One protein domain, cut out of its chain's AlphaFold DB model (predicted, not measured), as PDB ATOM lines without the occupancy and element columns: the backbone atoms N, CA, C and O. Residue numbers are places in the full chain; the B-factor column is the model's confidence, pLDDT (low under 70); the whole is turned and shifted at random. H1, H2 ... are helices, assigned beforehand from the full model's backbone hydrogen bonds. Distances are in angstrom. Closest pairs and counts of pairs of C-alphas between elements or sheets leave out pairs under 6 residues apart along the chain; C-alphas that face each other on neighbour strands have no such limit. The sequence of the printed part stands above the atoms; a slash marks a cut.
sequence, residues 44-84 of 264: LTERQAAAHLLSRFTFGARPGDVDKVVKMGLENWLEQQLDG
ATOM      1  N   LEU A  44      90.457 110.030 185.983       96.88
ATOM      2  CA  LEU A  44      89.226 110.796 185.785       96.88
ATOM      3  C   LEU A  44      89.404 111.863 184.701       96.88
ATOM      4  O   LEU A  44      90.392 112.600 184.676       96.88
ATOM      5  N   THR A  45      88.393 112.006 183.846       97.06
ATOM      6  CA  THR A  45      88.248 113.191 182.985       97.06
ATOM      7  C   THR A  45      87.915 114.428 183.821       97.06
ATOM      8  O   THR A  45      87.385 114.314 184.925       97.06
ATOM      9  N   GLU A  46      88.151 115.631 183.289       96.06
ATOM     10  CA  GLU A  46      87.813 116.887 183.984       96.06
ATOM     11  C   GLU A  46      86.333 116.968 184.357       96.06
ATOM     12  O   GLU A  46      85.989 117.375 185.463       96.06
ATOM     13  N   ARG A  47      85.447 116.501 183.471       97.31
ATOM     14  CA  ARG A  47      84.003 116.470 183.725       97.31
ATOM     15  C   ARG A  47      83.634 115.504 184.855       97.31
ATOM     16  O   ARG A  47      82.823 115.854 185.709       97.31
ATOM     17  N   GLN A  48      84.227 114.308 184.880       97.62
ATOM     18  CA  GLN A  48      84.015 113.339 185.965       97.62
ATOM     19  C   GLN A  48      84.572 113.856 187.292       97.62
ATOM     20  O   GLN A  48      83.915 113.736 188.323       97.62
ATOM     21  N   ALA A  49      85.757 114.463 187.263       97.62
ATOM     22  CA  ALA A  49      86.381 115.058 188.432       97.62
ATOM     23  C   ALA A  49      85.554 116.232 188.977       97.62
ATOM     24  O   ALA A  49      85.333 116.298 190.180       97.62
ATOM     25  N   ALA A  50      85.010 117.095 188.113       97.62
ATOM     26  CA  ALA A  50      84.124 118.189 188.508       97.62
ATOM     27  C   ALA A  50      82.825 117.673 189.149       97.62
ATOM     28  O   ALA A  50      82.413 118.166 190.196       97.62
ATOM     29  N   ALA A  51      82.207 116.639 188.570       97.38
ATOM     30  CA  ALA A  51      81.034 115.997 189.164       97.38
ATOM     31  C   ALA A  51      81.348 115.367 190.534       97.38
ATOM     32  O   ALA A  51      80.574 115.522 191.479       97.38
ATOM     33  N   HIS A  52      82.501 114.702 190.665       96.44
ATOM     34  CA  HIS A  52      82.948 114.133 191.936       96.44
ATOM     35  C   HIS A  52      83.210 115.219 192.984       96.44
ATOM     36  O   HIS A  52      82.769 115.092 194.124       96.44
ATOM     37  N   LEU A  53      83.881 116.302 192.591       96.19
ATOM     38  CA  LEU A  53      84.172 117.446 193.446       96.19
ATOM     39  C   LEU A  53      82.872 118.063 193.978       96.19
ATOM     40  O   LEU A  53      82.697 118.180 195.188       96.19
ATOM     41  N   LEU A  54      81.908 118.348 193.102       97.25
ATOM     42  CA  LEU A  54      80.608 118.874 193.515       97.25
ATOM     43  C   LEU A  54      79.877 117.914 194.463       97.25
ATOM     44  O   LEU A  54      79.345 118.350 195.477       97.25
ATOM     45  N   SER A  55      79.909 116.604 194.209       96.12
ATOM     46  CA  SER A  55      79.292 115.612 195.101       96.12
ATOM     47  C   SER A  55      79.927 115.542 196.495       96.12
ATOM     48  O   SER A  55      79.287 115.030 197.411       96.12
ATOM     49  N   ARG A  56      81.185 115.968 196.657       94.88
ATOM     50  CA  ARG A  56      81.918 115.878 197.931       94.88
ATOM     51  C   ARG A  56      81.951 117.187 198.704       94.88
ATOM     52  O   ARG A  56      81.986 117.147 199.928       94.88
ATOM     53  N   PHE A  57      81.948 118.315 198.002       95.88
ATOM     54  CA  PHE A  57      82.151 119.642 198.586       95.88
ATOM     55  C   PHE A  57      80.890 120.520 198.554       95.88
ATOM     56  O   PHE A  57      80.961 121.694 198.902       95.88
ATOM     57  N   THR A  58      79.737 119.983 198.141       97.06
ATOM     58  CA  THR A  58      78.449 120.703 198.108       97.06
ATOM     59  C   THR A  58      77.302 119.797 198.566       97.06
ATOM     60  O   THR A  58      77.483 118.585 198.688       97.06
ATOM     61  N   PHE A  59      76.102 120.356 198.754       95.56
ATOM     62  CA  PHE A  59      74.880 119.570 199.002       95.56
ATOM     63  C   PHE A  59      74.336 118.848 197.756       95.56
ATOM     64  O   PHE A  59      73.329 118.145 197.831       95.56
ATOM     65  N   GLY A  60      74.998 119.002 196.609       92.19
ATOM     66  CA  GLY A  60      74.635 118.381 195.345       92.19
ATOM     67  C   GLY A  60      74.815 119.347 194.179       92.19
ATOM     68  O   GLY A  60      74.602 120.552 194.301       92.19
ATOM     69  N   ALA A  61      75.191 118.811 193.018       93.12
ATOM     70  CA  ALA A  61      75.343 119.615 191.811       93.12
ATOM     71  C   ALA A  61      73.977 120.087 191.287       93.12
ATOM     72  O   ALA A  61      73.077 119.272 191.066       93.12
ATOM     73  N   ARG A  62      73.839 121.390 191.011       93.06
ATOM     74  CA  ARG A  62      72.666 121.936 190.311       93.06
ATOM     75  C   ARG A  62      72.824 121.755 188.796       93.06
ATOM     76  O   ARG A  62      73.947 121.570 188.307       93.06
ATOM     77  N   PRO A  63      71.732 121.843 188.013       94.19
ATOM     78  CA  PRO A  63      71.823 121.805 186.558       94.19
ATOM     79  C   PRO A  63      72.836 122.828 186.015       94.19
ATOM     80  O   PRO A  63      72.761 124.020 186.311       94.19
ATOM     81  N   GLY A  64      73.804 122.344 185.233       95.50
ATOM     82  CA  GLY A  64      74.864 123.158 184.630       95.50
ATOM     83  C   GLY A  64      76.068 123.470 185.528       95.50
ATOM     84  O   GLY A  64      77.029 124.059 185.042       95.50
ATOM     85  N   ASP A  65      76.082 123.071 186.806       95.81
ATOM     86  CA  ASP A  65      77.225 123.368 187.686       95.81
ATOM     87  C   ASP A  65      78.497 122.619 187.269       95.81
ATOM     88  O   ASP A  65      79.577 123.200 187.300       95.81
ATOM     89  N   VAL A  66      78.382 121.378 186.783       97.88
ATOM     90  CA  VAL A  66      79.536 120.627 186.250       97.88
ATOM     91  C   VAL A  66      80.191 121.385 185.092       97.88
ATOM     92  O   VAL A  66      81.409 121.534 185.066       97.88
ATOM     93  N   ASP A  67      79.390 121.907 184.160       98.06
ATOM     94  CA  ASP A  67      79.890 122.685 183.023       98.06
ATOM     95  C   ASP A  67      80.572 123.982 183.475       98.06
ATOM     96  O   ASP A  67      81.635 124.334 182.962       98.06
ATOM     97  N   LYS A  68      80.000 124.671 184.472       96.81
ATOM     98  CA  LYS A  68      80.604 125.875 185.064       96.81
ATOM     99  C   LYS A  68      81.951 125.569 185.716       96.81
ATOM    100  O   LYS A  68      82.899 126.312 185.481       96.81
ATOM    101  N   VAL A  69      82.045 124.488 186.494       97.44
ATOM    102  CA  VAL A  69      83.290 124.078 187.167       97.44
ATOM    103  C   VAL A  69      84.364 123.717 186.143       97.44
ATOM    104  O   VAL A  69      85.487 124.198 186.252       97.44
ATOM    105  N   VAL A  70      84.026 122.936 185.110       97.88
ATOM    106  CA  VAL A  70      84.973 122.599 184.032       97.88
ATOM    107  C   VAL A  70      85.457 123.863 183.319       97.88
ATOM    108  O   VAL A  70      86.655 124.028 183.114       97.88
ATOM    109  N   LYS A  71      84.550 124.793 182.995       97.88
ATOM    110  CA  LYS A  71      84.903 126.064 182.346       97.88
ATOM    111  C   LYS A  71      85.785 126.961 183.225       97.88
ATOM    112  O   LYS A  71      86.641 127.665 182.700       97.88
ATOM    113  N   MET A  72      85.554 126.970 184.536       96.19
ATOM    114  CA  MET A  72      86.319 127.759 185.510       96.19
ATOM    115  C   MET A  72      87.699 127.150 185.812       96.19
ATOM    116  O   MET A  72      88.641 127.881 186.129       96.19
ATOM    117  N   GLY A  73      87.815 125.826 185.706       96.25
ATOM    118  CA  GLY A  73      88.921 125.038 186.242       96.25
ATOM    119  C   GLY A  73      88.626 124.583 187.674       96.25
ATOM    120  O   GLY A  73      88.174 125.371 188.505       96.25
ATOM    121  N   LEU A  74      88.880 123.304 187.964       96.56
ATOM    122  CA  LEU A  74      88.516 122.671 189.237       96.56
ATOM    123  C   LEU A  74      89.282 123.279 190.419       96.56
ATOM    124  O   LEU A  74      88.703 123.508 191.477       96.56
ATOM    125  N   GLU A  75      90.570 123.560 190.227       95.88
ATOM    126  CA  GLU A  75      91.448 124.184 191.216       95.88
ATOM    127  C   GLU A  75      90.961 125.592 191.569       95.88
ATOM    128  O   GLU A  75      90.781 125.899 192.743       95.88
ATOM    129  N   ASN A  76      90.663 126.413 190.556       95.69
ATOM    130  CA  ASN A  76      90.152 127.773 190.750       95.69
ATOM    131  C   ASN A  76      88.803 127.765 191.476       95.69
ATOM    132  O   ASN A  76      88.569 128.582 192.364       95.69
ATOM    133  N   TRP A  77      87.914 126.838 191.103       96.38
ATOM    134  CA  TRP A  77      86.632 126.684 191.782       96.38
ATOM    135  C   TRP A  77      86.826 126.317 193.254       96.38
ATOM    136  O   TRP A  77      86.212 126.931 194.124       96.38
ATOM    137  N   LEU A  78      87.707 125.357 193.553       96.00
ATOM    138  CA  LEU A  78      87.971 124.927 194.926       96.00
ATOM    139  C   LEU A  78      88.614 126.041 195.762       96.00
ATOM    140  O   LEU A  78      88.227 126.226 196.912       96.00
ATOM    141  N   GLU A  79      89.539 126.813 195.195       95.38
ATOM    142  CA  GLU A  79      90.120 127.981 195.866       95.38
ATOM    143  C   GLU A  79      89.047 129.026 196.211       95.38
ATOM    144  O   GLU A  79      88.981 129.468 197.357       95.38
ATOM    145  N   GLN A  80      88.137 129.348 195.282       95.56
ATOM    146  CA  GLN A  80      87.013 130.257 195.559       95.56
ATOM    147  C   GLN A  80      86.099 129.734 196.671       95.56
ATOM    148  O   GLN A  80      85.657 130.501 197.526       95.56
ATOM    149  N   GLN A  81      85.823 128.428 196.675       96.25
ATOM    150  CA  GLN A  81      85.020 127.793 197.717       96.25
ATOM    151  C   GLN A  81      85.711 127.799 199.082       96.25
ATOM    152  O   GLN A  81      85.034 127.925 200.095       96.25
ATOM    153  N   LEU A  82      87.036 127.663 199.136       95.00
ATOM    154  CA  LEU A  82      87.795 127.757 200.384       95.00
ATOM    155  C   LEU A  82      87.808 129.192 200.921       95.00
ATOM    156  O   LEU A  82      87.626 129.391 202.124       95.00
ATOM    157  N   ASP A  83      87.961 130.180 200.037       94.69
ATOM    158  CA  ASP A  83      87.944 131.597 200.405       94.69
ATOM    159  C   ASP A  83      86.554 132.054 200.893       94.69
ATOM    160  O   ASP A  83      86.479 132.857 201.818       94.69
ATOM    161  N   GLY A  84      85.463 131.533 200.316       95.06
ATOM    162  CA  GLY A  84      84.089 131.765 200.793       95.06
ATOM    163  C   GLY A  84      83.557 133.187 200.608       95.06
ATOM    164  O   GLY A  84      82.621 133.591 201.291       95.06
TER     165      GLY A  84
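This is residues 44 to 84 of the 264 residues of the protein "Uncharacterized protein DUF1800" of Mucilaginibacter yixingensis (UniProt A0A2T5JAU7). What shape do these atoms make? Three short helices form a small, rounded cluster: the longest, H1, is crossed steeply by H2, and H2 and H3 make an L-shaped corner at Gly 73, with both meeting H1 at Ala 50. What is it built of? The printed part has 41 residues with three named helices in the order H1, H2, H3 and no named strand, and its class is all helix. How large is it? It is compact, with a radius of gyration of the C-alphas of 9.2 A, and the C-alphas span 24 by 19 by 17 A.

Where is the longest helix? H1 is residues 46 to 57, measuring 15.9 A from first to last C-alpha. It begins at C-alpha 46, printed at (87.813, 116.887, 183.984), and ends at C-alpha 57, at (82.151, 119.642, 198.586). Where are the other two? H2 is residues 65 to 72, 10.3 A from first to last C-alpha. H3 is residues 74 to 83, 14.3 A long by the same measure, and its last C-alpha, that of Asp 83, is at (87.944, 131.597, 200.405).

How does H2 stand to H1? They touch, with the C-alphas of Ala 50 and Val 66 the closest at 5.7 A. Their lines stand at a steep tilt of 63 degrees, opposite ways. How does H3 stand to H1? They touch, and their closest C-alphas are those of Ala 50 and Leu 74, 6.3 A apart. They run the same way at a shallow tilt of 23 degrees, with their centres 12.5 A apart. And H2 to H3? They are close but not clearly touching, with 1 pair of C-alphas within 8 A, those of Val 69 and Trp 77, 6.3 A apart. Their lines are about perpendicular, at 81 degrees. What do the backbone N and O atoms show? In H1, H2 and H3 every O i to N i+4 pair is within hydrogen-bond range.

How far does the printed part reach? The two C-alphas farthest apart are those of Leu 44 and Gly 84, its first and last printed residues, at 26.3 A. Is there a cut, and how long are the links? The printed part has no cut. The link from H1 to H2, residues 58 to 64, is short, and the link from H2 to H3, Gly 73, is tight. How confident is the model? The mean pLDDT of the printed part is 96.1, and no printed residue is under 70.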